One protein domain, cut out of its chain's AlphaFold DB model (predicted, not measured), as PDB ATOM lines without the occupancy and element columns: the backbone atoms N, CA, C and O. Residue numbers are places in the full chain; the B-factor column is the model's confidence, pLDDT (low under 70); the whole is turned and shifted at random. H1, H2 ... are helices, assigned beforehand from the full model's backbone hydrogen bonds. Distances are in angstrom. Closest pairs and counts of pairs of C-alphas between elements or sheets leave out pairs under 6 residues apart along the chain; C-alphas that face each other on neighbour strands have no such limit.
ATOM      1  N   TYR A  22      50.770  27.095  76.784       72.94
ATOM      2  CA  TYR A  22      50.970  28.293  75.948       72.94
ATOM      3  C   TYR A  22      52.213  28.193  75.064       72.94
ATOM      4  O   TYR A  22      53.332  28.011  75.540       72.94
ATOM      5  N   THR A  23      52.017  28.397  73.760       73.69
ATOM      6  CA  THR A  23      53.107  28.514  72.787       73.69
ATOM      7  C   THR A  23      53.327  29.986  72.429       73.69
ATOM      8  O   THR A  23      52.455  30.588  71.799       73.69
ATOM      9  N   PRO A  24      54.484  30.581  72.775       76.88
ATOM     10  CA  PRO A  24      54.796  31.952  72.394       76.88
ATOM     11  C   PRO A  24      54.763  32.164  70.879       76.88
ATOM     12  O   PRO A  24      55.358  31.394  70.120       76.88
ATOM     13  N   ARG A  25      54.147  33.260  70.418       79.25
ATOM     14  CA  ARG A  25      53.998  33.547  68.974       79.25
ATOM     15  C   ARG A  25      55.319  33.625  68.214       79.25
ATOM     16  O   ARG A  25      55.352  33.310  67.027       79.25
ATOM     17  N   TYR A  26      56.406  34.034  68.869       80.00
ATOM     18  CA  TYR A  26      57.714  34.102  68.220       80.00
ATOM     19  C   TYR A  26      58.256  32.719  67.825       80.00
ATOM     20  O   TYR A  26      59.059  32.646  66.898       80.00
ATOM     21  N   LEU A  27      57.803  31.632  68.465       85.06
ATOM     22  CA  LEU A  27      58.153  30.265  68.059       85.06
ATOM     23  C   LEU A  27      57.512  29.873  66.720       85.06
ATOM     24  O   LEU A  27      57.999  28.960  66.066       85.06
ATOM     25  N   GLY A  28      56.462  30.579  66.289       87.19
ATOM     26  CA  GLY A  28      55.839  30.401  64.976       87.19
ATOM     27  C   GLY A  28      56.520  31.169  63.838       87.19
ATOM     28  O   GLY A  28      56.023  31.142  62.715       87.19
ATOM     29  N   LEU A  29      57.617  31.893  64.094       90.12
ATOM     30  CA  LEU A  29      58.342  32.607  63.040       90.12
ATOM     31  C   LEU A  29      59.052  31.626  62.102       90.12
ATOM     32  O   LEU A  29      59.644  30.643  62.544       90.12
ATOM     33  N   SER A  30      59.069  31.948  60.804       95.44
ATOM     34  CA  SER A  30      59.925  31.231  59.862       95.44
ATOM     35  C   SER A  30      61.398  31.401  60.251       95.44
ATOM     36  O   SER A  30      61.793  32.419  60.830       95.44
ATOM     37  N   SER A  31      62.240  30.430  59.890       94.81
ATOM     38  CA  SER A  31      63.689  30.503  60.129       94.81
ATOM     39  C   SER A  31      64.303  31.780  59.545       94.81
ATOM     40  O   SER A  31      65.141  32.419  60.183       94.81
ATOM     41  N   ARG A  32      63.826  32.202  58.369       96.50
ATOM     42  CA  ARG A  32      64.240  33.437  57.695       96.50
ATOM     43  C   ARG A  32      63.844  34.685  58.482       96.50
ATOM     44  O   ARG A  32      64.682  35.566  58.678       96.50
ATOM     45  N   ASP A  33      62.599  34.772  58.945       95.62
ATOM     46  CA  ASP A  33      62.118  35.942  59.693       95.62
ATOM     47  C   ASP A  33      62.787  36.043  61.062       95.62
ATOM     48  O   ASP A  33      63.169  37.135  61.491       95.62
ATOM     49  N   ALA A  34      62.981  34.903  61.727       94.44
ATOM     50  CA  ALA A  34      63.719  34.824  62.977       94.44
ATOM     51  C   ALA A  34      65.171  35.293  62.790       94.44
ATOM     52  O   ALA A  34      65.640  36.142  63.551       94.44
ATOM     53  N   ALA A  35      65.858  34.815  61.747       96.00
ATOM     54  CA  ALA A  35      67.221  35.237  61.428       96.00
ATOM     55  C   ALA A  35      67.303  36.744  61.140       96.00
ATOM     56  O   ALA A  35      68.166  37.426  61.696       96.00
ATOM     57  N   LYS A  36      66.364  37.286  60.352       96.94
ATOM     58  CA  LYS A  36      66.305  38.720  60.030       96.94
ATOM     59  C   LYS A  36      66.073  39.584  61.272       96.94
ATOM     60  O   LYS A  36      66.748  40.593  61.460       96.94
ATOM     61  N   LYS A  37      65.137  39.203  62.147       94.38
ATOM     62  CA  LYS A  37      64.906  39.931  63.408       94.38
ATOM     63  C   LYS A  37      66.133  39.875  64.315       94.38
ATOM     64  O   LYS A  37      66.510  40.888  64.900       94.38
ATOM     65  N   ARG A  38      66.786  38.713  64.391       94.00
ATOM     66  CA  ARG A  38      67.994  38.514  65.197       94.00
ATOM     67  C   ARG A  38      69.161  39.371  64.706       94.00
ATOM     68  O   ARG A  38      69.823  40.000  65.527       94.00
ATOM     69  N   SER A  39      69.390  39.441  63.395       96.38
ATOM     70  CA  SER A  39      70.466  40.267  62.832       96.38
ATOM     71  C   SER A  39      70.247  41.755  63.108       96.38
ATOM     72  O   SER A  39      71.187  42.450  63.489       96.38
ATOM     73  N   LEU A  40      69.004  42.236  62.987       96.00
ATOM     74  CA  LEU A  40      68.648  43.620  63.315       96.00
ATOM     75  C   LEU A  40      68.872  43.926  64.801       96.00
ATOM     76  O   LEU A  40      69.454  44.958  65.132       96.00
ATOM     77  N   ALA A  41      68.477  43.013  65.692       93.25
ATOM     78  CA  ALA A  41      68.700  43.169  67.126       93.25
ATOM     79  C   ALA A  41      70.199  43.241  67.474       93.25
ATOM     80  O   ALA A  41      70.609  44.141  68.204       93.25
ATOM     81  N   TYR A  42      71.035  42.360  66.908       94.56
ATOM     82  CA  TYR A  42      72.486  42.388  67.144       94.56
ATOM     83  C   TYR A  42      73.161  43.658  66.620       94.56
ATOM     84  O   TYR A  42      74.078  44.169  67.266       94.56
ATOM     85  N   ALA A  43      72.712  44.178  65.475       95.88
ATOM     86  CA  ALA A  43      73.198  45.451  64.953       95.88
ATOM     87  C   ALA A  43      72.832  46.614  65.890       95.88
ATOM     88  O   ALA A  43      73.679  47.448  66.205       95.88
ATOM     89  N   HIS A  44      71.600  46.622  66.401       94.88
ATOM     90  CA  HIS A  44      71.104  47.654  67.308       94.88
ATOM     91  C   HIS A  44      71.852  47.702  68.653       94.88
ATOM     92  O   HIS A  44      71.982  48.764  69.259       94.88
ATOM     93  N   LEU A  45      72.416  46.578  69.112       94.56
ATOM     94  CA  LEU A  45      73.230  46.536  70.332       94.56
ATOM     95  C   LEU A  45      74.500  47.404  70.265       94.56
ATOM     96  O   LEU A  45      75.028  47.747  71.321       94.56
ATOM     97  N   ARG A  46      74.958  47.807  69.069       95.75
ATOM     98  CA  ARG A  46      76.094  48.734  68.906       95.75
ATOM     99  C   ARG A  46      75.783  50.175  69.327       95.75
ATOM    100  O   ARG A  46      76.708  50.906  69.646       95.75
ATOM    101  N   ASN A  47      74.510  50.566  69.335       95.38
ATOM    102  CA  ASN A  47      74.038  51.876  69.790       95.38
ATOM    103  C   ASN A  47      72.720  51.689  70.557       95.38
ATOM    104  O   ASN A  47      71.632  52.026  70.086       95.38
ATOM    105  N   CYS A  48      72.804  51.030  71.711       94.62
ATOM    106  CA  CYS A  48      71.623  50.507  72.387       94.62
ATOM    107  C   CYS A  48      70.810  51.609  73.087       94.62
ATOM    108  O   CYS A  48      71.256  52.200  74.073       94.62
ATOM    109  N   ASN A  49      69.560  51.793  72.651       94.06
ATOM    110  CA  ASN A  49      68.592  52.729  73.235       94.06
ATOM    111  C   ASN A  49      67.379  52.039  73.907       94.06
ATOM    112  O   ASN A  49      66.362  52.677  74.148       94.06
ATOM    113  N   LEU A  50      67.482  50.741  74.231       90.62
ATOM    114  CA  LEU A  50      66.361  49.942  74.756       90.62
ATOM    115  C   LEU A  50      65.884  50.361  76.154       90.62
ATOM    116  O   LEU A  50      64.749  50.085  76.532       90.62
ATOM    117  N   CYS A  51      66.753  50.976  76.957       90.62
ATOM    118  CA  CYS A  51      66.353  51.494  78.260       90.62
ATOM    119  C   CYS A  51      65.706  52.881  78.097       90.62
ATOM    120  O   CYS A  51      66.107  53.635  77.214       90.62
ATOM    121  N   PRO A  52      64.786  53.289  78.992       92.94
ATOM    122  CA  PRO A  52      64.129  54.601  78.915       92.94
ATOM    123  C   PRO A  52      65.105  55.786  78.993       92.94
ATOM    124  O   PRO A  52      64.754  56.905  78.642       92.94
ATOM    125  N   ARG A  53      66.343  55.541  79.435       91.75
ATOM    126  CA  ARG A  53      67.422  56.534  79.504       91.75
ATOM    127  C   ARG A  53      68.228  56.666  78.213       91.75
ATOM    128  O   ARG A  53      69.112  57.506  78.164       91.75
ATOM    129  N   GLN A  54      67.974  55.811  77.220       93.56
ATOM    130  CA  GLN A  54      68.583  55.862  75.889       93.56
ATOM    131  C   GLN A  54      70.115  56.008  75.917       93.56
ATOM    132  O   GLN A  54      70.687  56.869  75.263       93.56
ATOM    133  N   CYS A  55      70.799  55.163  76.694       94.06
ATOM    134  CA  CYS A  55      72.225  55.351  76.983       94.06
ATOM    135  C   CYS A  55      73.179  55.254  75.775       94.06
ATOM    136  O   CYS A  55      74.337  55.622  75.925       94.06
ATOM    137  N   GLY A  56      72.758  54.709  74.630       94.56
ATOM    138  CA  GLY A  56      73.532  54.717  73.378       94.56
ATOM    139  C   GLY A  56      74.825  53.888  73.366       94.56
ATOM    140  O   GLY A  56      75.563  53.910  72.390       94.56
ATOM    141  N   VAL A  57      75.128  53.139  74.429       95.88
ATOM    142  CA  VAL A  57      76.377  52.366  74.514       95.88
ATOM    143  C   VAL A  57      76.404  51.178  73.548       95.88
ATOM    144  O   VAL A  57      75.366  50.570  73.254       95.88
ATOM    145  N   ASN A  58      77.615  50.799  73.135       95.62
ATOM    146  CA  ASN A  58      77.881  49.543  72.447       95.62
ATOM    147  C   ASN A  58      77.949  48.383  73.455       95.62
ATOM    148  O   ASN A  58      78.916  48.251  74.206       95.62
ATOM    149  N   ARG A  59      76.931  47.516  73.443       95.00
ATOM    150  CA  ARG A  59      76.802  46.391  74.389       95.00
ATOM    151  C   ARG A  59      77.812  45.274  74.172       95.00
ATOM    152  O   ARG A  59      78.007  44.485  75.085       95.00
ATOM    153  N   HIS A  60      78.449  45.221  73.002       93.75
ATOM    154  CA  HIS A  60      79.522  44.259  72.726       93.75
ATOM    155  C   HIS A  60      80.830  44.618  73.446       93.75
ATOM    156  O   HIS A  60      81.740  43.799  73.494       93.75
ATOM    157  N   GLU A  61      80.932  45.833  73.988       94.56
ATOM    158  CA  GLU A  61      82.137  46.341  74.649       94.56
ATOM    159  C   GLU A  61      81.873  46.686  76.114       94.56
ATOM    160  O   GLU A  61      82.642  46.299  76.990       94.56
ATOM    161  N   THR A  62      80.788  47.421  76.396       94.31
ATOM    162  CA  THR A  62      80.526  47.948  77.741       94.31
ATOM    163  C   THR A  62      79.048  47.942  78.115       94.31
ATOM    164  O   THR A  62      78.135  47.998  77.285       94.31
ATOM    165  N   THR A  63      78.798  47.908  79.420       92.81
ATOM    166  CA  THR A  63      77.464  48.088  79.988       92.81
ATOM    167  C   THR A  63      77.190  49.561  80.265       92.81
ATOM    168  O   THR A  63      78.028  50.260  80.826       92.81
ATOM    169  N   GLY A  64      75.979  50.021  79.952       90.81
ATOM    170  CA  GLY A  64      75.510  51.346  80.360       90.81
ATOM    171  C   GLY A  64      74.960  51.357  81.790       90.81
ATOM    172  O   GLY A  64      74.981  50.350  82.493       90.81
ATOM    173  N   MET A  65      74.338  52.470  82.182       90.56
ATOM    174  CA  MET A  65      73.743  52.647  83.518       90.56
ATOM    175  C   MET A  65      72.675  51.594  83.884       90.56
ATOM    176  O   MET A  65      72.426  51.341  85.056       90.56
ATOM    177  N   CYS A  66      72.026  50.958  82.902       91.25
ATOM    178  CA  CYS A  66      71.077  49.875  83.177       91.25
ATOM    179  C   CYS A  66      71.740  48.533  83.529       91.25
ATOM    180  O   CYS A  66      71.019  47.592  83.839       91.25
ATOM    181  N   LEU A  67      73.073  48.430  83.449       90.31
ATOM    182  CA  LEU A  67      73.863  47.237  83.781       90.31
ATOM    183  C   LEU A  67      73.542  45.986  82.937       90.31
ATOM    184  O   LEU A  67      73.928  44.876  83.284       90.31
ATOM    185  N   ILE A  68      72.847  46.158  81.809       89.69
ATOM    186  CA  ILE A  68      72.534  45.078  80.863       89.69
ATOM    187  C   ILE A  68      73.702  44.910  79.876       89.69
ATOM    188  O   ILE A  68      74.164  45.898  79.304       89.69
ATOM    189  N   GLY A  69      74.176  43.681  79.670       89.44
ATOM    190  CA  GLY A  69      75.210  43.350  78.679       89.44
ATOM    191  C   GLY A  69      74.652  43.050  77.284       89.44
ATOM    192  O   GLY A  69      73.547  43.465  76.931       89.44
ATOM    193  N   ASP A  70      75.423  42.314  76.490       91.00
ATOM    194  CA  ASP A  70      75.020  41.736  75.201       91.00
ATOM    195  C   ASP A  70      74.121  40.492  75.352       91.00
ATOM    196  O   ASP A  70      73.374  40.131  74.439       91.00
ATOM    197  N   THR A  71      74.155  39.857  76.525       88.50
ATOM    198  CA  THR A  71      73.329  38.711  76.901       88.50
ATOM    199  C   THR A  71      72.203  39.115  77.854       88.50
ATOM    200  O   THR A  71      72.358  39.961  78.737       88.50
ATOM    201  N   ALA A  72      71.031  38.499  77.677       79.69
ATOM    202  CA  ALA A  72      69.873  38.723  78.535       79.69
ATOM    203  C   ALA A  72      69.790  37.643  79.621       79.69
ATOM    204  O   ALA A  72      69.798  36.448  79.323       79.69
ATOM    205  N   LYS A  73      69.652  38.061  80.884       82.56
ATOM    206  CA  LYS A  73      69.344  37.161  82.001       82.56
ATOM    207  C   LYS A  73      67.835  37.123  82.222       82.56
ATOM    208  O   LYS A  73      67.224  38.144  82.527       82.56
ATOM    209  N   VAL A  74      67.239  35.942  82.089       78.00
ATOM    210  CA  VAL A  74      65.805  35.737  82.329       78.00
ATOM    211  C   VAL A  74      65.579  35.500  83.821       78.00
ATOM    212  O   VAL A  74      66.124  34.552  84.379       78.00
ATOM    213  N   ASN A  75      64.798  36.369  84.468       75.88
ATOM    214  CA  ASN A  75      64.441  36.230  85.886       75.88
ATOM    215  C   ASN A  75      63.070  35.563  86.077       75.88
ATOM    216  O   ASN A  75      62.916  34.672  86.903       75.88
ATOM    217  N   VAL A  76      62.075  35.981  85.289       73.94
ATOM    218  CA  VAL A  76      60.703  35.463  85.328       73.94
ATOM    219  C   VAL A  76      60.235  35.231  83.898       73.94
ATOM    220  O   VAL A  76      60.524  36.034  83.012       73.94
ATOM    221  N   ILE A  77      59.518  34.130  83.685       73.12
ATOM    222  CA  ILE A  77      58.831  33.825  82.431       73.12
ATOM    223  C   ILE A  77      57.340  33.906  82.729       73.12
ATOM    224  O   ILE A  77      56.836  33.155  83.559       73.12
ATOM    225  N   ALA A  78      56.658  34.835  82.073       71.06
ATOM    226  CA  ALA A  78      55.218  35.019  82.160       71.06
ATOM    227  C   ALA A  78      54.704  35.461  80.782       71.06
ATOM    228  O   ALA A  78      55.456  36.106  80.044       71.06
ATOM    229  N   PRO A  79      53.460  35.123  80.412       67.88
ATOM    230  CA  PRO A  79      52.891  35.577  79.148       67.88
ATOM    231  C   PRO A  79      52.754  37.102  79.152       67.88
ATOM    232  O   PRO A  79      52.230  37.686  80.103       67.88
ATOM    233  N   HIS A  80      53.217  37.753  78.085       64.75
ATOM    234  CA  HIS A  80      53.012  39.189  77.916       64.75
ATOM    235  C   HIS A  80      51.578  39.467  77.435       64.75
ATOM    236  O   HIS A  80      50.985  38.690  76.680       64.75
TER     237      HIS A  80
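What this domain is: This is residues 22 to 80 of the 91 residues of an uncharacterized protein of Trichoderma harzianum (UniProt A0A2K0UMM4). With little regular structure, this is an open frame: one long helix, H2, forms one side, loops of residues 48 to 71 gather at its last end, and the following stretch, of which residues 72 to 78 stand free, folds back toward the first printed residues. The one-turn helix H1 sits near the other end of H2. The printed part has 59 residues, of which 21 are in the two named helices, H1 then H2; the class is all helix, with no named strand. It is loose, with a radius of gyration of the C-alphas of 13.6 A, and spans 34 by 27 by 17 A.

How they stand to each other: H2, residues 31 to 47, and H1, residues 25 to 28, are only just apart, their closest C-alphas being 8.0 A from each other. A tight link of 2 residues joins them. In H2, 11 of 13 O i to N i+4 pairs are within hydrogen-bond range; H1 is too short for such a pair.

Where its parts are: H2 runs 25.6 A from C-alpha 31 at (63.689, 30.503, 60.129) to C-alpha 47 at (74.038, 51.876, 69.790). H1 begins at C-alpha 25, (53.998, 33.547, 68.974), and measures 5.4 A.

The domain as a whole: The C-alphas farthest apart, of Tyr 22 and Glu 61, are 36.0 A apart; those of Tyr 22 and His 80 are 11.3 A apart. The printed part has no cut. Residues 79 to 80 have pLDDT under 70.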